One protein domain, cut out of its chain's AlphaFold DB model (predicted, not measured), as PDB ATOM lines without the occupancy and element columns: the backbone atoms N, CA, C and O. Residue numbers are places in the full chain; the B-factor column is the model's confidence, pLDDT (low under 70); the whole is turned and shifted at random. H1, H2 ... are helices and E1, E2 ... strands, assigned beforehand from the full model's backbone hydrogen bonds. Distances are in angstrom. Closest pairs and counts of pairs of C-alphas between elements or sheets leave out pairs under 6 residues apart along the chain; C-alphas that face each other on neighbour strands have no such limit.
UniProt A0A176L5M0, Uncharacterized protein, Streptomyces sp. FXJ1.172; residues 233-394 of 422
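This is residues 233 to 394 of the 422 residues of an uncharacterized protein of Streptomyces sp. FXJ1.172 (UniProt A0A176L5M0). One twisted, curved sheet of seven strands makes a wall, with the long helix H5 packed along one face over E1 and E7 and the small H1 on the opposite face. H2 packs on E6, and the short H3, near the middle of the whole, meets both H2 and H5. The 162 printed residues hold five named helices and seven named strands, in the order H1 E1 H2 H3 H4 E2 E3 E4 E5 E6 E7 H5, of mixed class. The sheet runs E1 E7 E6 E5 E4 E3 E2, antiparallel throughout. The whole is compact, with a radius of gyration of the C-alphas of 15.0 A and spans of 43 by 35 by 31 A.

H1, residues 233 to 237, begins at C-alpha 233 (20.832, 21.340, -20.388). E1 is residues 243 to 249, 20.7 A long, and H2 residues 253 to 260, 10.1 A. H3, residues 274 to 277, and H4, residues 280 to 283, follow. A meander comes next, each strand the antiparallel neighbour of the one before: E2, residues 287 to 291; E3, 297 to 302; E4, 309 to 314; E5, 319 to 323; E6, 326 to 335, 27.6 A; and E7, 338 to 348, 30.7 A. H5, residues 360 to 383, is 33.5 A long and ends at C-alpha 383 (0.880, 13.373, -3.605).

E1 and E2 are the edge strands. E1 pairs with E7 at 161 degrees, with N 247 and O 341 3.0 A apart. E6 and E7 form a hairpin, with N 340 and O 333 at 2.8 A. E2 and E3 form another, with N 290 and O 299 at 2.8 A. H5 is on the sheet at a height of 8.3 A, along E1 at 17 degrees on the local plane; the closest C-alphas of the two, Val 245 and Ala 369, are 5.8 A apart. H2 is over E6 at a height of 7.5 A, the closest C-alphas being Val 253 and Ala 334, 5.4 A. With residues 379 to 383 alone, H5 touches H2, the closest C-alphas being Leu 259 and Ile 379, 6.7 A. H3 and H4 only graze the sheet. H1 is only just over E5, with 3 C-alphas falling on it, and is apart from H5. Every O i to N i+4 pair is within hydrogen-bond range in H1 and H2, and 18 of 20 in H5; H3 and H4 are too short for such a pair.

The C-alphas farthest apart, Pro 305 and Pro 336, are 45.3 A apart. The printed part has no cut. The links H2 to H3 and E7 to H5 are long. Mean pLDDT of the printed part is 88.4; 14 residues are under 70, among them 353 to 362.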
ATOM      1  N   LEU A 233      21.336  22.660 -19.992       95.75
ATOM      2  CA  LEU A 233      20.832  21.340 -20.388       95.75
ATOM      3  C   LEU A 233      21.488  20.825 -21.676       95.75
ATOM      4  O   LEU A 233      21.910  19.672 -21.716       95.75
ATOM      5  N   THR A 234      21.625  21.683 -22.693       95.50
ATOM      6  CA  THR A 234      22.308  21.343 -23.953       95.50
ATOM      7  C   THR A 234      23.767  20.971 -23.708       95.50
ATOM      8  O   THR A 234      24.254  19.990 -24.266       95.50
ATOM      9  N   GLU A 235      24.460  21.727 -22.856       95.31
ATOM     10  CA  GLU A 235      25.844  21.441 -22.482       95.31
ATOM     11  C   GLU A 235      25.960  20.094 -21.753       95.31
ATOM     12  O   GLU A 235      26.791  19.262 -22.116       95.31
ATOM     13  N   LEU A 236      25.110  19.847 -20.752       95.31
ATOM     14  CA  LEU A 236      25.157  18.621 -19.955       95.31
ATOM     15  C   LEU A 236      24.731  17.376 -20.746       95.31
ATOM     16  O   LEU A 236      25.209  16.285 -20.442       95.31
ATOM     17  N   ASP A 237      23.865  17.511 -21.753       95.69
ATOM     18  CA  ASP A 237      23.465  16.404 -22.633       95.69
ATOM     19  C   ASP A 237      24.563  15.942 -23.584       95.69
ATOM     20  O   ASP A 237      24.582  14.773 -23.970       95.69
ATOM     21  N   ALA A 238      25.495  16.827 -23.929       95.75
ATOM     22  CA  ALA A 238      26.642  16.483 -24.759       95.75
ATOM     23  C   ALA A 238      27.724  15.695 -23.993       95.75
ATOM     24  O   ALA A 238      28.658  15.176 -24.607       95.75
ATOM     25  N   LEU A 239      27.627  15.611 -22.661       94.56
ATOM     26  CA  LEU A 239      28.626  14.975 -21.805       94.56
ATOM     27  C   LEU A 239      28.233  13.535 -21.434       94.56
ATOM     28  O   LEU A 239      27.056  13.241 -21.208       94.56
ATOM     29  N   PRO A 240      29.210  12.619 -21.303       94.31
ATOM     30  CA  PRO A 240      28.934  11.261 -20.860       94.31
ATOM     31  C   PRO A 240      28.463  11.232 -19.400       94.31
ATOM     32  O   PRO A 240      28.996  11.925 -18.530       94.31
ATOM     33  N   THR A 241      27.495  10.363 -19.115       93.94
ATOM     34  CA  THR A 241      27.076  10.038 -17.749       93.94
ATOM     35  C   THR A 241      28.241   9.460 -16.954       93.94
ATOM     36  O   THR A 241      28.818   8.451 -17.360       93.94
ATOM     37  N   ARG A 242      28.543  10.041 -15.789       91.19
ATOM     38  CA  ARG A 242      29.504   9.463 -14.838       91.19
ATOM     39  C   ARG A 242      28.814   8.613 -13.777       91.19
ATOM     40  O   ARG A 242      29.241   7.493 -13.510       91.19
ATOM     41  N   TRP A 243      27.724   9.129 -13.215       91.31
ATOM     42  CA  TRP A 243      26.910   8.431 -12.222       91.31
ATOM     43  C   TRP A 243      25.429   8.632 -12.506       91.31
ATOM     44  O   TRP A 243      25.023   9.688 -12.991       91.31
ATOM     45  N   ASP A 244      24.628   7.626 -12.172       94.69
ATOM     46  CA  ASP A 244      23.176   7.677 -12.280       94.69
ATOM     47  C   ASP A 244      22.530   6.911 -11.120       94.69
ATOM     48  O   ASP A 244      22.954   5.809 -10.752       94.69
ATOM     49  N   VAL A 245      21.508   7.521 -10.534       94.38
ATOM     50  CA  VAL A 245      20.648   6.929  -9.506       94.38
ATOM     51  C   VAL A 245      19.203   7.169  -9.895       94.38
ATOM     52  O   VAL A 245      18.876   8.198 -10.483       94.38
ATOM     53  N   HIS A 246      18.317   6.240  -9.555       96.69
ATOM     54  CA  HIS A 246      16.900   6.419  -9.829       96.69
ATOM     55  C   HIS A 246      16.020   5.866  -8.716       96.69
ATOM     56  O   HIS A 246      16.397   4.940  -7.996       96.69
ATOM     57  N   GLY A 247      14.820   6.425  -8.617       95.31
ATOM     58  CA  GLY A 247      13.734   5.914  -7.790       95.31
ATOM     59  C   GLY A 247      12.411   5.977  -8.546       95.31
ATOM     60  O   GLY A 247      12.323   6.584  -9.616       95.31
ATOM     61  N   THR A 248      11.399   5.293  -8.020       96.69
ATOM     62  CA  THR A 248      10.076   5.201  -8.649       96.69
ATOM     63  C   THR A 248       8.998   5.625  -7.661       96.69
ATOM     64  O   THR A 248       9.048   5.236  -6.497       96.69
ATOM     65  N   LEU A 249       8.032   6.406  -8.140       96.50
ATOM     66  CA  LEU A 249       6.851   6.851  -7.407       96.50
ATOM     67  C   LEU A 249       5.593   6.307  -8.075       96.50
ATOM     68  O   LEU A 249       5.467   6.389  -9.295       96.50
ATOM     69  N   ALA A 250       4.638   5.819  -7.286       96.69
ATOM     70  CA  ALA A 250       3.336   5.352  -7.766       96.69
ATOM     71  C   ALA A 250       2.381   6.530  -8.060       96.69
ATOM     72  O   ALA A 250       1.286   6.613  -7.509       96.69
ATOM     73  N   ALA A 251       2.824   7.460  -8.907       97.06
ATOM     74  CA  ALA A 251       2.110   8.675  -9.291       97.06
ATOM     75  C   ALA A 251       2.286   8.975 -10.792       97.06
ATOM     76  O   ALA A 251       3.301   8.560 -11.367       97.06
ATOM     77  N   PRO A 252       1.351   9.710 -11.429       98.06
ATOM     78  CA  PRO A 252       1.490  10.170 -12.813       98.06
ATOM     79  C   PRO A 252       2.697  11.095 -13.013       98.06
ATOM     80  O   PRO A 252       3.037  11.887 -12.126       98.06
ATOM     81  N   VAL A 253       3.317  11.022 -14.196       98.19
ATOM     82  CA  VAL A 253       4.542  11.778 -14.513       98.19
ATOM     83  C   VAL A 253       4.305  13.278 -14.468       98.19
ATOM     84  O   VAL A 253       5.175  14.011 -14.018       98.19
ATOM     85  N   GLU A 254       3.111  13.733 -14.830       98.06
ATOM     86  CA  GLU A 254       2.722  15.139 -14.823       98.06
ATOM     87  C   GLU A 254       2.700  15.702 -13.397       98.06
ATOM     88  O   GLU A 254       3.208  16.796 -13.155       98.06
ATOM     89  N   ALA A 255       2.174  14.936 -12.434       97.62
ATOM     90  CA  ALA A 255       2.099  15.344 -11.031       97.62
ATOM     91  C   ALA A 255       3.487  15.371 -10.371       97.62
ATOM     92  O   ALA A 255       3.830  16.315  -9.657       97.62
ATOM     93  N   VAL A 256       4.314  14.358 -10.652       97.50
ATOM     94  CA  VAL A 256       5.697  14.296 -10.157       97.50
ATOM     95  C   VAL A 256       6.552  15.394 -10.789       97.50
ATOM     96  O   VAL A 256       7.290  16.074 -10.078       97.50
ATOM     97  N   ALA A 257       6.436  15.609 -12.102       97.56
ATOM     98  CA  ALA A 257       7.150  16.661 -12.817       97.56
ATOM     99  C   ALA A 257       6.741  18.054 -12.324       97.56
ATOM    100  O   ALA A 257       7.610  18.892 -12.111       97.56
ATOM    101  N   ALA A 258       5.453  18.301 -12.065       96.50
ATOM    102  CA  ALA A 258       4.998  19.581 -11.527       96.50
ATOM    103  C   ALA A 258       5.704  19.943 -10.209       96.50
ATOM    104  O   ALA A 258       6.131  21.082 -10.042       96.50
ATOM    105  N   LEU A 259       5.885  18.972  -9.306       96.38
ATOM    106  CA  LEU A 259       6.596  19.174  -8.038       96.38
ATOM    107  C   LEU A 259       8.118  19.248  -8.216       96.38
ATOM    108  O   LEU A 259       8.763  20.115  -7.634       96.38
ATOM    109  N   LEU A 260       8.703  18.369  -9.034       95.94
ATOM    110  CA  LEU A 260      10.149  18.337  -9.280       95.94
ATOM    111  C   LEU A 260      10.657  19.632  -9.937       95.94
ATOM    112  O   LEU A 260      11.770  20.076  -9.660       95.94
ATOM    113  N   LEU A 261       9.837  20.227 -10.805       96.56
ATOM    114  CA  LEU A 261      10.151  21.419 -11.595       96.56
ATOM    115  C   LEU A 261       9.574  22.703 -10.984       96.56
ATOM    116  O   LEU A 261       9.633  23.762 -11.619       96.56
ATOM    117  N   ALA A 262       9.009  22.623  -9.774       95.00
ATOM    118  CA  ALA A 262       8.549  23.775  -9.010       95.00
ATOM    119  C   ALA A 262       9.758  24.607  -8.551       95.00
ATOM    120  O   ALA A 262      10.300  24.430  -7.457       95.00
ATOM    121  N   VAL A 263      10.203  25.498  -9.439       95.25
ATOM    122  CA  VAL A 263      11.257  26.485  -9.201       95.25
ATOM    123  C   VAL A 263      10.659  27.871  -9.412       95.25
ATOM    124  O   VAL A 263      10.129  28.169 -10.483       95.25
ATOM    125  N   ALA A 264      10.735  28.695  -8.375       95.06
ATOM    126  CA  ALA A 264      10.279  30.075  -8.340       95.06
ATOM    127  C   ALA A 264      11.312  30.943  -7.611       95.06
ATOM    128  O   ALA A 264      12.130  30.440  -6.840       95.06
ATOM    129  N   GLU A 265      11.283  32.254  -7.833       95.69
ATOM    130  CA  GLU A 265      12.119  33.185  -7.071       95.69
ATOM    131  C   GLU A 265      11.721  33.196  -5.587       95.69
ATOM    132  O   GLU A 265      10.543  33.100  -5.241       95.69
ATOM    133  N   GLY A 266      12.707  33.317  -4.699       94.81
ATOM    134  CA  GLY A 266      12.503  33.339  -3.252       94.81
ATOM    135  C   GLY A 266      13.307  32.280  -2.508       94.81
ATOM    136  O   GLY A 266      14.269  31.713  -3.016       94.81
ATOM    137  N   ARG A 267      12.955  32.023  -1.249       92.50
ATOM    138  CA  ARG A 267      13.703  31.094  -0.392       92.50
ATOM    139  C   ARG A 267      13.642  29.665  -0.946       92.50
ATOM    140  O   ARG A 267      12.572  29.199  -1.331       92.50
ATOM    141  N   VAL A 268      14.777  28.964  -0.946       92.12
ATOM    142  CA  VAL A 268      14.814  27.519  -1.223       92.12
ATOM    143  C   VAL A 268      14.266  26.763  -0.015       92.12
ATOM    144  O   VAL A 268      14.673  27.025   1.121       92.12
ATOM    145  N   GLY A 269      13.368  25.814  -0.252       87.25
ATOM    146  CA  GLY A 269      12.722  25.030   0.795       87.25
ATOM    147  C   GLY A 269      11.847  23.933   0.208       87.25
ATOM    148  O   GLY A 269      11.935  23.631  -0.978       87.25
ATOM    149  N   ASP A 270      10.985  23.340   1.028       82.19
ATOM    150  CA  ASP A 270      10.183  22.203   0.572       82.19
ATOM    151  C   ASP A 270       9.215  22.624  -0.561       82.19
ATOM    152  O   ASP A 270       8.934  21.845  -1.462       82.19
ATOM    153  N   ASP A 271       8.782  23.885  -0.619       84.12
ATOM    154  CA  ASP A 271       7.889  24.391  -1.679       84.12
ATOM    155  C   ASP A 271       8.596  24.906  -2.936       84.12
ATOM    156  O   ASP A 271       7.933  25.234  -3.919       84.12
ATOM    157  N   ASN A 272       9.925  25.000  -2.918       85.62
ATOM    158  CA  ASN A 272      10.676  25.639  -3.988       85.62
ATOM    159  C   ASN A 272      12.060  25.016  -4.133       85.62
ATOM    160  O   ASN A 272      12.881  25.093  -3.214       85.62
ATOM    161  N   LEU A 273      12.331  24.459  -5.316       84.38
ATOM    162  CA  LEU A 273      13.594  23.810  -5.651       84.38
ATOM    163  C   LEU A 273      13.921  22.648  -4.694       84.38
ATOM    164  O   LEU A 273      14.960  22.619  -4.028       84.38
ATOM    165  N   LEU A 274      13.034  21.648  -4.673       83.44
ATOM    166  CA  LEU A 274      13.133  20.442  -3.837       83.44
ATOM    167  C   LEU A 274      14.509  19.764  -3.883       83.44
ATOM    168  O   LEU A 274      15.020  19.320  -2.857       83.44
ATOM    169  N   ILE A 275      15.143  19.751  -5.058       84.81
ATOM    170  CA  ILE A 275      16.465  19.144  -5.283       84.81
ATOM    171  C   ILE A 275      17.552  19.772  -4.400       84.81
ATOM    172  O   ILE A 275      18.515  19.101  -4.035       84.81
ATOM    173  N   LEU A 276      17.406  21.047  -4.027       82.12
ATOM    174  CA  LEU A 276      18.337  21.735  -3.136       82.12
ATOM    175  C   LEU A 276      17.763  22.011  -1.740       82.12
ATOM    176  O   LEU A 276      18.511  22.465  -0.873       82.12
ATOM    177  N   ALA A 277      16.487  21.711  -1.482       64.19
ATOM    178  CA  ALA A 277      15.817  21.970  -0.202       64.19
ATOM    179  C   ALA A 277      16.517  21.305   0.995       64.19
ATOM    180  O   ALA A 277      16.523  21.833   2.109       64.19
ATOM    181  N   ARG A 278      17.168  20.160   0.762       73.69
ATOM    182  CA  ARG A 278      17.913  19.407   1.784       73.69
ATOM    183  C   ARG A 278      19.400  19.757   1.848       73.69
ATOM    184  O   ARG A 278      20.122  19.235   2.697       73.69
ATOM    185  N   ALA A 279      19.878  20.688   1.020       76.00
ATOM    186  CA  ALA A 279      21.198  21.260   1.231       76.00
ATOM    187  C   ALA A 279      21.225  21.962   2.599       76.00
ATOM    188  O   ALA A 279      20.346  22.755   2.924       76.00
ATOM    189  N   SER A 280      22.272  21.721   3.392       71.56
ATOM    190  CA  SER A 280      22.410  22.295   4.742       71.56
ATOM    191  C   SER A 280      22.248  23.829   4.769       71.56
ATOM    192  O   SER A 280      21.780  24.405   5.747       71.56
ATOM    193  N   ALA A 281      22.619  24.498   3.676       68.69
ATOM    194  CA  ALA A 281      22.415  25.928   3.468       68.69
ATOM    195  C   ALA A 281      20.929  26.320   3.317       68.69
ATOM    196  O   ALA A 281      20.493  27.287   3.942       68.69
ATOM    197  N   ALA A 282      20.150  25.554   2.547       75.75
ATOM    198  CA  ALA A 282      18.713  25.763   2.370       75.75
ATOM    199  C   ALA A 282      17.938  25.542   3.675       75.75
ATOM    200  O   ALA A 282      17.115  26.375   4.051       75.75
ATOM    201  N   GLN A 283      18.276  24.492   4.429       74.44
ATOM    202  CA  GLN A 283      17.648  24.193   5.724       74.44
ATOM    203  C   GLN A 283      17.821  25.332   6.741       74.44
ATOM    204  O   GLN A 283      16.909  25.631   7.506       74.44
ATOM    205  N   ARG A 284      18.959  26.039   6.701       76.12
ATOM    206  CA  ARG A 284      19.193  27.248   7.513       76.12
ATOM    207  C   ARG A 284      18.523  28.511   6.963       76.12
ATOM    208  O   ARG A 284      18.680  29.578   7.545       76.12
ATOM    209  N   GLY A 285      17.822  28.419   5.836       81.94
ATOM    210  CA  GLY A 285      17.212  29.561   5.158       81.94
ATOM    211  C   GLY A 285      18.202  30.535   4.536       81.94
ATOM    212  O   GLY A 285      17.831  31.666   4.258       81.94
ATOM    213  N   ALA A 286      19.448  30.112   4.323       85.88
ATOM    214  CA  ALA A 286      20.502  30.978   3.806       85.88
ATOM    215  C   ALA A 286      20.542  31.033   2.270       85.88
ATOM    216  O   ALA A 286      21.391  31.735   1.723       85.88
ATOM    217  N   MET A 287      19.676  30.272   1.590       91.88
ATOM    218  CA  MET A 287      19.695  30.119   0.140       91.88
ATOM    219  C   MET A 287      18.415  30.645  -0.510       91.88
ATOM    220  O   MET A 287      17.306  30.291  -0.095       91.88
ATOM    221  N   THR A 288      18.581  31.464  -1.544       95.06
ATOM    222  CA  THR A 288      17.494  32.119  -2.280       95.06
ATOM    223  C   THR A 288      17.652  31.896  -3.774       95.06
ATOM    224  O   THR A 288      18.728  32.100  -4.323       95.06
ATOM    225  N   VAL A 289      16.577  31.485  -4.432       96.38
ATOM    226  CA  VAL A 289      16.467  31.417  -5.884       96.38
ATOM    227  C   VAL A 289      16.186  32.812  -6.430       96.38
ATOM    228  O   VAL A 289      15.280  33.495  -5.955       96.38
ATOM    229  N   VAL A 290      16.931  33.206  -7.452       96.12
ATOM    230  CA  VAL A 290      16.719  34.413  -8.251       96.12
ATOM    231  C   VAL A 290      16.610  34.024  -9.723       96.12
ATOM    232  O   VAL A 290      17.187  33.013 -10.147       96.12
ATOM    233  N   ALA A 291      15.870  34.800 -10.513       95.56
ATOM    234  CA  ALA A 291      15.827  34.595 -11.956       95.56
ATOM    235  C   ALA A 291      17.208  34.857 -12.579       95.56
ATOM    236  O   ALA A 291      17.917  35.795 -12.205       95.56
ATOM    237  N   ALA A 292      17.596  34.029 -13.546       92.88
ATOM    238  CA  ALA A 292      18.786  34.240 -14.362       92.88
ATOM    239  C   ALA A 292      18.386  34.688 -15.779       92.88
ATOM    240  O   ALA A 292      17.237  34.509 -16.183       92.88
ATOM    241  N   PRO A 293      19.305  35.277 -16.564       89.56
ATOM    242  CA  PRO A 293      19.020  35.601 -17.957       89.56
ATOM    243  C   PRO A 293      18.643  34.345 -18.755       89.56
ATOM    244  O   PRO A 293      19.426  33.401 -18.831       89.56
ATOM    245  N   GLY A 294      17.460  34.360 -19.370       86.81
ATOM    246  CA  GLY A 294      16.930  33.252 -20.166       86.81
ATOM    247  C   GLY A 294      15.594  32.741 -19.633       86.81
ATOM    248  O   GLY A 294      15.299  32.841 -18.445       86.81
ATOM    249  N   ALA A 295      14.761  32.201 -20.525       88.00
ATOM    250  CA  ALA A 295      13.544  31.520 -20.101       88.00
ATOM    251  C   ALA A 295      13.923  30.289 -19.266       88.00
ATOM    252  O   ALA A 295      14.788  29.511 -19.667       88.00
ATOM    253  N   ASP A 296      13.279  30.135 -18.109       94.25
ATOM    254  CA  ASP A 296      13.449  28.986 -17.215       94.25
ATOM    255  C   ASP A 296      14.872  28.763 -16.677       94.25
ATOM    256  O   ASP A 296      15.227  27.659 -16.251       94.25
ATOM    257  N   ALA A 297      15.671  29.828 -16.642       95.12
ATOM    258  CA  ALA A 297      16.975  29.855 -16.001       95.12
ATOM    259  C   ALA A 297      16.882  30.524 -14.620       95.12
ATOM    260  O   ALA A 297      16.299  31.597 -14.467       95.12
ATOM    261  N   TYR A 298      17.502  29.908 -13.616       96.44
ATOM    262  CA  TYR A 298      17.527  30.396 -12.238       96.44
ATOM    263  C   TYR A 298      18.925  30.255 -11.640       96.44
ATOM    264  O   TYR A 298      19.767  29.488 -12.113       96.44
ATOM    265  N   ARG A 299      19.168  30.979 -10.550       95.00
ATOM    266  CA  ARG A 299      20.350  30.826  -9.702       95.00
ATOM    267  C   ARG A 299      19.918  30.706  -8.257       95.00
ATOM    268  O   ARG A 299      19.123  31.513  -7.802       95.00
ATOM    269  N   ALA A 300      20.438  29.726  -7.530       94.31
ATOM    270  CA  ALA A 300      20.310  29.692  -6.081       94.31
ATOM    271  C   ALA A 300      21.569  30.299  -5.455       94.31
ATOM    272  O   ALA A 300      22.664  29.741  -5.544       94.31
ATOM    273  N   GLU A 301      21.402  31.464  -4.843       93.62
ATOM    274  CA  GLU A 301      22.454  32.226  -4.182       93.62
ATOM    275  C   GLU A 301      22.501  31.881  -2.696       93.62
ATOM    276  O   GLU A 301      21.464  31.712  -2.053       93.62
ATOM    277  N   LEU A 302      23.709  31.779  -2.144       87.69
ATOM    278  CA  LEU A 302      23.947  31.583  -0.719       87.69
ATOM    279  C   LEU A 302      24.521  32.871  -0.129       87.69
ATOM    280  O   LEU A 302      25.437  33.452  -0.704       87.69
ATOM    281  N   ALA A 303      24.058  33.278   1.053       78.50
ATOM    282  CA  ALA A 303      24.689  34.375   1.783       78.50
ATOM    283  C   ALA A 303      26.174  34.061   2.081       78.50
ATOM    284  O   ALA A 303      26.483  33.225   2.935       78.50
ATOM    285  N   GLY A 304      27.094  34.726   1.375       80.00
ATOM    286  CA  GLY A 304      28.541  34.578   1.543       80.00
ATOM    287  C   GLY A 304      29.308  34.422   0.222       80.00
ATOM    288  O   GLY A 304      28.726  34.521  -0.852       80.00
ATOM    289  N   PRO A 305      30.631  34.181   0.283       77.25
ATOM    290  CA  PRO A 305      31.498  34.065  -0.891       77.25
ATOM    291  C   PRO A 305      31.443  32.652  -1.499       77.25
ATOM    292  O   PRO A 305      32.474  32.001  -1.661       77.25
ATOM    293  N   VAL A 306      30.243  32.139  -1.767       79.31
ATOM    294  CA  VAL A 306      30.046  30.821  -2.387       79.31
ATOM    295  C   VAL A 306      29.484  31.017  -3.784       79.31
ATOM    296  O   VAL A 306      28.603  31.848  -3.987       79.31
ATOM    297  N   GLU A 307      30.016  30.264  -4.746       85.19
ATOM    298  CA  GLU A 307      29.518  30.293  -6.119       85.19
ATOM    299  C   GLU A 307      28.027  29.912  -6.149       85.19
ATOM    300  O   GLU A 307      27.627  28.950  -5.479       85.19
ATOM    301  N   PRO A 308      27.190  30.664  -6.886       90.25
ATOM    302  CA  PRO A 308      25.771  30.362  -6.979       90.25
ATOM    303  C   PRO A 308      25.553  29.024  -7.686       90.25
ATOM    304  O   PRO A 308      26.321  28.634  -8.567       90.25
ATOM    305  N   VAL A 309      24.472  28.337  -7.328       93.44
ATOM    306  CA  VAL A 309      24.056  27.117  -8.024       93.44
ATOM    307  C   VAL A 309      23.231  27.515  -9.241       93.44
ATOM    308  O   VAL A 309      22.172  28.122  -9.096       93.44
ATOM    309  N   GLU A 310      23.700  27.179 -10.436       95.25
ATOM    310  CA  GLU A 310      22.966  27.437 -11.673       95.25
ATOM    311  C   GLU A 310      21.911  26.354 -11.890       95.25
ATOM    312  O   GLU A 310      22.171  25.164 -11.702       95.25
ATOM    313  N   ILE A 311      20.703  26.768 -12.261       96.50
ATOM    314  CA  ILE A 311      19.550  25.889 -12.429       96.50
ATOM    315  C   ILE A 311      18.900  26.207 -13.767       96.50
ATOM    316  O   ILE A 311      18.686  27.372 -14.102       96.50
ATOM    317  N   GLN A 312      18.540  25.173 -14.514       97.00
ATOM    318  CA  GLN A 312      17.732  25.328 -15.714       97.00
ATOM    319  C   GLN A 312      16.598  24.314 -15.709       97.00
ATOM    320  O   GLN A 312      16.833  23.120 -15.523       97.00
ATOM    321  N   VAL A 313      15.379  24.793 -15.931       97.19
ATOM    322  CA  VAL A 313      14.170  23.974 -15.982       97.19
ATOM    323  C   VAL A 313      13.742  23.800 -17.437       97.19
ATOM    324  O   VAL A 313      13.707  24.747 -18.209       97.19
ATOM    325  N   ASP A 314      13.397  22.577 -17.813       97.50
ATOM    326  CA  ASP A 314      12.788  22.243 -19.093       97.50
ATOM    327  C   ASP A 314      11.494  21.483 -18.813       97.50
ATOM    328  O   ASP A 314      11.468  20.267 -18.591       97.50
ATOM    329  N   ARG A 315      10.400  22.248 -18.766       96.94
ATOM    330  CA  ARG A 315       9.070  21.709 -18.461       96.94
ATOM    331  C   ARG A 315       8.530  20.830 -19.580       96.94
ATOM    332  O   ARG A 315       7.785  19.903 -19.287       96.94
ATOM    333  N   ALA A 316       8.924  21.088 -20.826       96.94
ATOM    334  CA  ALA A 316       8.454  20.325 -21.978       96.94
ATOM    335  C   ALA A 316       8.937  18.868 -21.928       96.94
ATOM    336  O   ALA A 316       8.194  17.964 -22.303       96.94
ATOM    337  N   HIS A 317      10.146  18.638 -21.413       97.50
ATOM    338  CA  HIS A 317      10.726  17.298 -21.294       97.50
ATOM    339  C   HIS A 317      10.762  16.763 -19.856       97.50
ATOM    340  O   HIS A 317      11.357  15.721 -19.616       97.50
ATOM    341  N   ALA A 318      10.145  17.457 -18.899       98.06
ATOM    342  CA  ALA A 318      10.150  17.110 -17.480       98.06
ATOM    343  C   ALA A 318      11.558  16.981 -16.853       98.06
ATOM    344  O   ALA A 318      11.871  16.015 -16.142       98.06
ATOM    345  N   ARG A 319      12.428  17.960 -17.135       97.75
ATOM    346  CA  ARG A 319      13.848  17.946 -16.754       97.75
ATOM    347  C   ARG A 319      14.259  19.189 -15.985       97.75
ATOM    348  O   ARG A 319      13.788  20.289 -16.248       97.75
ATOM    349  N   VAL A 320      15.216  19.020 -15.081       97.62
ATOM    350  CA  VAL A 320      15.895  20.136 -14.419       97.62
ATOM    351  C   VAL A 320      17.383  19.841 -14.286       97.62
ATOM    352  O   VAL A 320      17.788  18.803 -13.757       97.62
ATOM    353  N   ALA A 321      18.203  20.748 -14.810       97.00
ATOM    354  CA  ALA A 321      19.647  20.745 -14.641       97.00
ATOM    355  C   ALA A 321      20.036  21.585 -13.430       97.00
ATOM    356  O   ALA A 321      19.467  22.650 -13.192       97.00
ATOM    357  N   VAL A 322      21.033  21.106 -12.692       95.69
ATOM    358  CA  VAL A 322      21.613  21.792 -11.541       95.69
ATOM    359  C   VAL A 322      23.128  21.731 -11.668       95.69
ATOM    360  O   VAL A 322      23.692  20.651 -11.852       95.69
ATOM    361  N   GLN A 323      23.788  22.881 -11.553       93.94
ATOM    362  CA  GLN A 323      25.236  23.018 -11.593       93.94
ATOM    363  C   GLN A 323      25.747  23.752 -10.353       93.94
ATOM    364  O   GLN A 323      25.460  24.919 -10.120       93.94
ATOM    365  N   SER A 324      26.538  23.031  -9.571       90.69
ATOM    366  CA  SER A 324      27.313  23.506  -8.429       90.69
ATOM    367  C   SER A 324      28.750  22.975  -8.569       90.69
ATOM    368  O   SER A 324      29.281  22.871  -9.674       90.69
ATOM    369  N   TRP A 325      29.357  22.514  -7.476       87.50
ATOM    370  CA  TRP A 325      30.591  21.726  -7.501       87.50
ATOM    371  C   TRP A 325      30.476  20.409  -8.284       87.50
ATOM    372  O   TRP A 325      31.491  19.800  -8.619       87.50
ATOM    373  N   TYR A 326      29.256  19.980  -8.603       91.12
ATOM    374  CA  TYR A 326      28.955  18.997  -9.640       91.12
ATOM    375  C   TYR A 326      27.825  19.510 -10.537       91.12
ATOM    376  O   TYR A 326      27.038  20.357 -10.118       91.12
ATOM    377  N   ALA A 327      27.718  18.968 -11.746       93.56
ATOM    378  CA  ALA A 327      26.616  19.227 -12.656       93.56
ATOM    379  C   ALA A 327      25.839  17.938 -12.935       93.56
ATOM    380  O   ALA A 327      26.425  16.902 -13.286       93.56
ATOM    381  N   GLY A 328      24.521  18.008 -12.772       95.31
ATOM    382  CA  GLY A 328      23.627  16.879 -12.966       95.31
ATOM    383  C   GLY A 328      22.251  17.276 -13.484       95.31
ATOM    384  O   GLY A 328      21.872  18.444 -13.477       95.31
ATOM    385  N   VAL A 329      21.512  16.279 -13.960       97.25
ATOM    386  CA  VAL A 329      20.173  16.423 -14.536       97.25
ATOM    387  C   VAL A 329      19.227  15.471 -13.821       97.25
ATOM    388  O   VAL A 329      19.509  14.277 -13.726       97.25
ATOM    389  N   HIS A 330      18.099  16.003 -13.358       97.50
ATOM    390  CA  HIS A 330      16.960  15.212 -12.914       97.50
ATOM    391  C   HIS A 330      15.957  15.113 -14.060       97.50
ATOM    392  O   HIS A 330      15.712  16.102 -14.752       97.50
ATOM    393  N   HIS A 331      15.395  13.928 -14.269       98.06
ATOM    394  CA  HIS A 331      14.434  13.665 -15.338       98.06
ATOM    395  C   HIS A 331      13.335  12.745 -14.813       98.06
ATOM    396  O   HIS A 331      13.634  11.681 -14.265       98.06
ATOM    397  N   ALA A 332      12.083  13.166 -14.963       98.06
ATOM    398  CA  ALA A 332      10.915  12.356 -14.646       98.06
ATOM    399  C   ALA A 332      10.373  11.706 -15.926       98.06
ATOM    400  O   ALA A 332      10.086  12.388 -16.902       98.06
ATOM    401  N   THR A 333      10.229  10.382 -15.921       98.19
ATOM    402  CA  THR A 333       9.717   9.601 -17.056       98.19
ATOM    403  C   THR A 333       8.620   8.657 -16.592       98.19
ATOM    404  O   THR A 333       8.726   8.051 -15.523       98.19
ATOM    405  N   ALA A 334       7.564   8.508 -17.391       97.94
ATOM    406  CA  ALA A 334       6.534   7.513 -17.123       97.94
ATOM    407  C   ALA A 334       7.114   6.089 -17.227       97.94
ATOM    408  O   ALA A 334       7.938   5.793 -18.094       97.94
ATOM    409  N   CYS A 335       6.672   5.192 -16.350       97.19
ATOM    410  CA  CYS A 335       6.986   3.769 -16.385       97.19
ATOM    411  C   CYS A 335       5.765   2.946 -15.926       97.19
ATOM    412  O   CYS A 335       4.832   3.505 -15.351       97.19
ATOM    413  N   PRO A 336       5.732   1.614 -16.130       97.06
ATOM    414  CA  PRO A 336       4.573   0.799 -15.744       97.06
ATOM    415  C   PRO A 336       4.182   0.887 -14.258       97.06
ATOM    416  O   PRO A 336       3.027   0.663 -13.918       97.06
ATOM    417  N   ALA A 337       5.130   1.215 -13.376       95.06
ATOM    418  CA  ALA A 337       4.913   1.351 -11.934       95.06
ATOM    419  C   ALA A 337       4.594   2.795 -11.483       95.06
ATOM    420  O   ALA A 337       4.535   3.052 -10.282       95.06
ATOM    421  N   GLY A 338       4.415   3.737 -12.418       96.88
ATOM    422  CA  GLY A 338       4.159   5.154 -12.148       96.88
ATOM    423  C   GLY A 338       5.198   6.054 -12.814       96.88
ATOM    424  O   GLY A 338       5.314   6.081 -14.037       96.88
ATOM    425  N   THR A 339       5.974   6.788 -12.021       97.75
ATOM    426  CA  THR A 339       7.008   7.706 -12.512       97.75
ATOM    427  C   THR A 339       8.380   7.293 -12.022       97.75
ATOM    428  O   THR A 339       8.618   7.209 -10.819       97.75
ATOM    429  N   ARG A 340       9.316   7.098 -12.951       97.25
ATOM    430  CA  ARG A 340      10.740   6.963 -12.653       97.25
ATOM    431  C   ARG A 340      11.395   8.340 -12.680       97.25
ATOM    432  O   ARG A 340      11.358   9.017 -13.705       97.25
ATOM    433  N   VAL A 341      12.062   8.705 -11.591       97.38
ATOM    434  CA  VAL A 341      12.921   9.892 -11.527       97.38
ATOM    435  C   VAL A 341      14.374   9.438 -11.534       97.38
ATOM    436  O   VAL A 341      14.791   8.686 -10.652       97.38
ATOM    437  N   THR A 342      15.139   9.879 -12.528       96.88
ATOM    438  CA  THR A 342      16.582   9.619 -12.648       96.88
ATOM    439  C   THR A 342      17.366  10.878 -12.301       96.88
ATOM    440  O   THR A 342      17.010  11.952 -12.785       96.88
ATOM    441  N   HIS A 343      18.441  10.753 -11.528       96.50
ATOM    442  CA  HIS A 343      19.426  11.806 -11.293       96.50
ATOM    443  C   HIS A 343      20.779  11.372 -11.859       96.50
ATOM    444  O   HIS A 343      21.488  10.539 -11.288       96.50
ATOM    445  N   ARG A 344      21.144  12.008 -12.971       95.44
ATOM    446  CA  ARG A 344      22.382  11.780 -13.709       95.44
ATOM    447  C   ARG A 344      23.407  12.857 -13.377       95.44
ATOM    448  O   ARG A 344      23.148  14.024 -13.650       95.44
ATOM    449  N   VAL A 345      24.595  12.486 -12.908       94.25
ATOM    450  CA  VAL A 345      25.744  13.398 -12.767       94.25
ATOM    451  C   VAL A 345      26.710  13.186 -13.927       94.25
ATOM    452  O   VAL A 345      27.149  12.063 -14.190       94.25
ATOM    453  N   VAL A 346      27.048  14.274 -14.620       94.00
ATOM    454  CA  VAL A 346      27.892  14.251 -15.830       94.00
ATOM    455  C   VAL A 346      29.257  14.902 -15.607       94.00
ATOM    456  O   VAL A 346      30.252  14.492 -16.200       94.00
ATOM    457  N   ARG A 347      29.339  15.887 -14.707       92.00
ATOM    458  CA  ARG A 347      30.571  16.629 -14.423       92.00
ATOM    459  C   ARG A 347      30.724  16.850 -12.929       92.00
ATOM    460  O   ARG A 347      29.755  17.130 -12.236       92.00
ATOM    461  N   VAL A 348      31.958  16.768 -12.448       87.06
ATOM    462  CA  VAL A 348      32.338  17.203 -11.102       87.06
ATOM    463  C   VAL A 348      33.530  18.134 -11.243       87.06
ATOM    464  O   VAL A 348      34.399  17.869 -12.070       87.06
ATOM    465  N   LEU A 349      33.545  19.238 -10.500       83.19
ATOM    466  CA  LEU A 349      34.597  20.247 -10.551       83.19
ATOM    467  C   LEU A 349      35.722  19.842  -9.583       83.19
ATOM    468  O   LEU A 349      35.576  20.032  -8.375       83.19
ATOM    469  N   PRO A 350      36.852  19.289 -10.070       69.94
ATOM    470  CA  PRO A 350      37.874  18.702  -9.202       69.94
ATOM    471  C   PRO A 350      38.610  19.738  -8.341       69.94
ATOM    472  O   PRO A 350      39.158  19.387  -7.302       69.94
ATOM    473  N   GLY A 351      38.621  21.007  -8.763       72.69
ATOM    474  CA  GLY A 351      39.211  22.114  -8.008       72.69
ATOM    475  C   GLY A 351      38.272  22.744  -6.978       72.69
ATOM    476  O   GLY A 351      38.699  23.625  -6.234       72.69
ATOM    477  N   HIS A 352      37.003  22.330  -6.923       72.62
ATOM    478  CA  HIS A 352      36.065  22.909  -5.975       72.62
ATOM    479  C   HIS A 352      36.375  22.389  -4.559       72.62
ATOM    480  O   HIS A 352      36.496  21.177  -4.376       72.62
ATOM    481  N   PRO A 353      36.436  23.245  -3.519       65.25
ATOM    482  CA  PRO A 353      36.783  22.833  -2.149       65.25
ATOM    483  C   PRO A 353      35.839  21.769  -1.556       65.25
ATOM    484  O   PRO A 353      36.191  21.062  -0.615       65.25
ATOM    485  N   GLY A 354      34.636  21.639  -2.122       62.53
ATOM    486  CA  GLY A 354      33.665  20.583  -1.811       62.53
ATOM    487  C   GLY A 354      33.995  19.190  -2.372       62.53
ATOM    488  O   GLY A 354      33.346  18.227  -1.969       62.53
ATOM    489  N   PHE A 355      34.985  19.057  -3.262       65.12
ATOM    490  CA  PHE A 355      35.414  17.790  -3.854       65.12
ATOM    491  C   PHE A 355      36.826  17.422  -3.373       65.12
ATOM    492  O   PHE A 355      37.828  17.933  -3.861       65.12
ATOM    493  N   ALA A 356      36.924  16.513  -2.399       62.44
ATOM    494  CA  ALA A 356      38.200  15.918  -2.002       62.44
ATOM    495  C   ALA A 356      38.397  14.591  -2.751       62.44
ATOM    496  O   ALA A 356      37.632  13.653  -2.528       62.44
ATOM    497  N   ALA A 357      39.438  14.498  -3.588       52.56
ATOM    498  CA  ALA A 357      39.676  13.392  -4.528       52.56
ATOM    499  C   ALA A 357      39.606  11.969  -3.920       52.56
ATOM    500  O   ALA A 357      39.249  11.031  -4.620       52.56
ATOM    501  N   GLY A 358      39.877  11.794  -2.620       51.28
ATOM    502  CA  GLY A 358      39.798  10.488  -1.942       51.28
ATOM    503  C   GLY A 358      38.444  10.133  -1.305       51.28
ATOM    504  O   GLY A 358      38.221   8.981  -0.955       51.28
ATOM    505  N   ILE A 359      37.536  11.098  -1.130       53.12
ATOM    506  CA  ILE A 359      36.212  10.889  -0.499       53.12
ATOM    507  C   ILE A 359      35.116  10.740  -1.568       53.12
ATOM    508  O   ILE A 359      34.014  10.259  -1.298       53.12
ATOM    509  N   ALA A 360      35.414  11.154  -2.797       59.69
ATOM    510  CA  ALA A 360      34.377  11.628  -3.683       59.69
ATOM    511  C   ALA A 360      33.771  10.596  -4.636       59.69
ATOM    512  O   ALA A 360      32.693  10.870  -5.130       59.69
ATOM    513  N   GLU A 361      34.349   9.419  -4.879       59.66
ATOM    514  CA  GLU A 361      33.686   8.457  -5.786       59.66
ATOM    515  C   GLU A 361      32.672   7.568  -5.064       59.66
ATOM    516  O   GLU A 361      31.490   7.557  -5.410       59.66
ATOM    517  N   ILE A 362      33.101   6.867  -4.009       60.59
ATOM    518  CA  ILE A 362      32.211   5.991  -3.228       60.59
ATOM    519  C   ILE A 362      31.190   6.833  -2.446       60.59
ATOM    520  O   ILE A 362      30.011   6.488  -2.376       60.59
ATOM    521  N   GLY A 363      31.623   7.974  -1.897       75.94
ATOM    522  CA  GLY A 363      30.761   8.859  -1.116       75.94
ATOM    523  C   GLY A 363      29.735   9.625  -1.952       75.94
ATOM    524  O   GLY A 363      28.618   9.833  -1.481       75.94
ATOM    525  N   LEU A 364      30.076  10.030  -3.184       79.62
ATOM    526  CA  LEU A 364      29.153  10.782  -4.042       79.62
ATOM    527  C   LEU A 364      27.964   9.929  -4.454       79.62
ATOM    528  O   LEU A 364      26.844  10.416  -4.397       79.62
ATOM    529  N   TYR A 365      28.185   8.665  -4.809       81.88
ATOM    530  CA  TYR A 365      27.093   7.782  -5.204       81.88
ATOM    531  C   TYR A 365      26.072   7.585  -4.070       81.88
ATOM    532  O   TYR A 365      24.880   7.829  -4.258       81.88
ATOM    533  N   ALA A 366      26.540   7.209  -2.872       79.19
ATOM    534  CA  ALA A 366      25.670   7.035  -1.705       79.19
ATOM    535  C   ALA A 366      24.931   8.337  -1.358       79.19
ATOM    536  O   ALA A 366      23.734   8.330  -1.069       79.19
ATOM    537  N   ARG A 367      25.629   9.474  -1.464       82.44
ATOM    538  CA  ARG A 367      25.030  10.797  -1.296       82.44
ATOM    539  C   ARG A 367      23.950  11.074  -2.341       82.44
ATOM    540  O   ARG A 367      22.864  11.472  -1.955       82.44
ATOM    541  N   MET A 368      24.210  10.837  -3.626       88.25
ATOM    542  CA  MET A 368      23.233  11.033  -4.701       88.25
ATOM    543  C   MET A 368      21.976  10.191  -4.479       88.25
ATOM    544  O   MET A 368      20.872  10.707  -4.633       88.25
ATOM    545  N   ALA A 369      22.133   8.917  -4.111       86.44
ATOM    546  CA  ALA A 369      21.013   8.018  -3.848       86.44
ATOM    547  C   ALA A 369      20.167   8.507  -2.664       86.44
ATOM    548  O   ALA A 369      18.946   8.601  -2.773       86.44
ATOM    549  N   ARG A 370      20.817   8.887  -1.558       85.00
ATOM    550  CA  ARG A 370      20.141   9.445  -0.382       85.00
ATOM    551  C   ARG A 370      19.436  10.763  -0.700       85.00
ATOM    552  O   ARG A 370      18.279  10.920  -0.329       85.00
ATOM    553  N   ASP A 371      20.117  11.687  -1.371       87.44
ATOM    554  CA  ASP A 371      19.574  13.006  -1.697       87.44
ATOM    555  C   ASP A 371      18.370  12.854  -2.662       87.44
ATOM    556  O   ASP A 371      17.334  13.480  -2.452       87.44
ATOM    557  N   LEU A 372      18.436  11.940  -3.648       92.81
ATOM    558  CA  LEU A 372      17.288  11.608  -4.506       92.81
ATOM    559  C   LEU A 372      16.140  10.973  -3.710       92.81
ATOM    560  O   LEU A 372      14.995  11.381  -3.882       92.81
ATOM    561  N   ARG A 373      16.421  10.001  -2.832       90.19
ATOM    562  CA  ARG A 373      15.401   9.376  -1.975       90.19
ATOM    563  C   ARG A 373      14.636  10.429  -1.172       90.19
ATOM    564  O   ARG A 373      13.414  10.424  -1.209       90.19
ATOM    565  N   GLN A 374      15.339  11.370  -0.543       87.25
ATOM    566  CA  GLN A 374      14.713  12.447   0.233       87.25
ATOM    567  C   GLN A 374      13.804  13.342  -0.619       87.25
ATOM    568  O   GLN A 374      12.744  13.761  -0.161       87.25
ATOM    569  N   VAL A 375      14.191  13.638  -1.866       92.50
ATOM    570  CA  VAL A 375      13.322  14.372  -2.804       92.50
ATOM    571  C   VAL A 375      12.059  13.566  -3.108       92.50
ATOM    572  O   VAL A 375      10.961  14.120  -3.099       92.50
ATOM    573  N   LEU A 376      12.196  12.260  -3.351       94.25
ATOM    574  CA  LEU A 376      11.063  11.388  -3.666       94.25
ATOM    575  C   LEU A 376      10.120  11.189  -2.479       94.25
ATOM    576  O   LEU A 376       8.918  11.154  -2.702       94.25
ATOM    577  N   GLU A 377      10.630  11.110  -1.251       90.56
ATOM    578  CA  GLU A 377       9.818  11.050  -0.027       90.56
ATOM    579  C   GLU A 377       8.935  12.302   0.101       90.56
ATOM    580  O   GLU A 377       7.723  12.189   0.252       90.56
ATOM    581  N   VAL A 378       9.501  13.500  -0.096       91.12
ATOM    582  CA  VAL A 378       8.721  14.752  -0.052       91.12
ATOM    583  C   VAL A 378       7.658  14.803  -1.154       91.12
ATOM    584  O   VAL A 378       6.543  15.272  -0.922       91.12
ATOM    585  N   ILE A 379       7.979  14.329  -2.362       94.12
ATOM    586  CA  ILE A 379       7.005  14.257  -3.459       94.12
ATOM    587  C   ILE A 379       5.906  13.233  -3.135       94.12
ATOM    588  O   ILE A 379       4.731  13.532  -3.345       94.12
ATOM    589  N   ALA A 380       6.264  12.057  -2.613       94.50
ATOM    590  CA  ALA A 380       5.311  11.016  -2.232       94.50
ATOM    591  C   ALA A 380       4.326  11.527  -1.178       94.50
ATOM    592  O   ALA A 380       3.117  11.407  -1.375       94.50
ATOM    593  N   ASP A 381       4.835  12.174  -0.127       92.75
ATOM    594  CA  ASP A 381       4.027  12.743   0.951       92.75
ATOM    595  C   ASP A 381       3.027  13.780   0.416       92.75
ATOM    596  O   ASP A 381       1.848  13.756   0.769       92.75
ATOM    597  N   ARG A 382       3.461  14.658  -0.497       94.88
ATOM    598  CA  ARG A 382       2.598  15.689  -1.110       94.88
ATOM    599  C   ARG A 382       1.516  15.123  -2.013       94.88
ATOM    600  O   ARG A 382       0.436  15.700  -2.105       94.88
ATOM    601  N   LEU A 383       1.819  14.033  -2.706       96.19
ATOM    602  CA  LEU A 383       0.880  13.373  -3.605       96.19
ATOM    603  C   LEU A 383       0.004  12.337  -2.882       96.19
ATOM    604  O   LEU A 383      -0.882  11.759  -3.507       96.19
ATOM    605  N   GLY A 384       0.233  12.096  -1.584       96.25
ATOM    606  CA  GLY A 384      -0.461  11.056  -0.825       96.25
ATOM    607  C   GLY A 384      -0.159   9.644  -1.340       96.25
ATOM    608  O   GLY A 384      -1.009   8.758  -1.255       96.25
ATOM    609  N   CYS A 385       1.022   9.436  -1.925       94.69
ATOM    610  CA  CYS A 385       1.434   8.149  -2.476       94.69
ATOM    611  C   CYS A 385       2.129   7.280  -1.416       94.69
ATOM    612  O   CYS A 385       2.711   7.808  -0.467       94.69
ATOM    613  N   PRO A 386       2.139   5.943  -1.584       91.69
ATOM    614  CA  PRO A 386       3.012   5.078  -0.802       91.69
ATOM    615  C   PRO A 386       4.473   5.525  -0.905       91.69
ATOM    616  O   PRO A 386       4.902   6.020  -1.951       91.69
ATOM    617  N   GLN A 387       5.232   5.303   0.171       85.38
ATOM    618  CA  GLN A 387       6.655   5.637   0.221       85.38
ATOM    619  C   GLN A 387       7.406   5.009  -0.967       85.38
ATOM    620  O   GLN A 387       7.102   3.870  -1.350       85.38
ATOM    621  N   PRO A 388       8.362   5.735  -1.575       84.38
ATOM    622  CA  PRO A 388       9.079   5.251  -2.742       84.38
ATOM    623  C   PRO A 388       9.813   3.946  -2.420       84.38
ATOM    624  O   PRO A 388      10.362   3.762  -1.334       84.38
ATOM    625  N   GLY A 389       9.849   3.034  -3.395       77.19
ATOM    626  CA  GLY A 389      10.691   1.843  -3.304       77.19
ATOM    627  C   GLY A 389      12.179   2.210  -3.164       77.19
ATOM    628  O   GLY A 389      12.566   3.350  -3.445       77.19
ATOM    629  N   PRO A 390      13.040   1.257  -2.763       79.12
ATOM    630  CA  PRO A 390      14.469   1.514  -2.617       79.12
ATOM    631  C   PRO A 390      15.059   2.088  -3.912       79.12
ATOM    632  O   PRO A 390      14.772   1.617  -5.012       79.12
ATOM    633  N   THR A 391      15.903   3.113  -3.786       78.69
ATOM    634  CA  THR A 391      16.636   3.668  -4.928       78.69
ATOM    635  C   THR A 391      17.625   2.632  -5.443       78.69
ATOM    636  O   THR A 391      18.457   2.134  -4.682       78.69
ATOM    637  N   HIS A 392      17.548   2.310  -6.731       78.56
ATOM    638  CA  HIS A 392      18.404   1.298  -7.338       78.56
ATOM    639  C   HIS A 392      19.634   1.919  -7.993       78.56
ATOM    640  O   HIS A 392      19.620   3.041  -8.511       78.56
ATOM    641  N   GLN A 393      20.713   1.139  -8.005       70.88
ATOM    642  CA  GLN A 393      21.944   1.503  -8.683       70.88
ATOM    643  C   GLN A 393      21.824   1.296 -10.187       70.88
ATOM    644  O   GLN A 393      21.690   0.172 -10.669       70.88
ATOM    645  N   GLY A 394      21.904   2.403 -10.930       61.22
ATOM    646  CA  GLY A 394      22.187   2.363 -12.355       61.22
ATOM    647  C   GLY A 394      23.598   1.821 -12.587       61.22
ATOM    648  O   GLY A 394      24.522   2.085 -11.816       61.22
TER     649      GLY A 394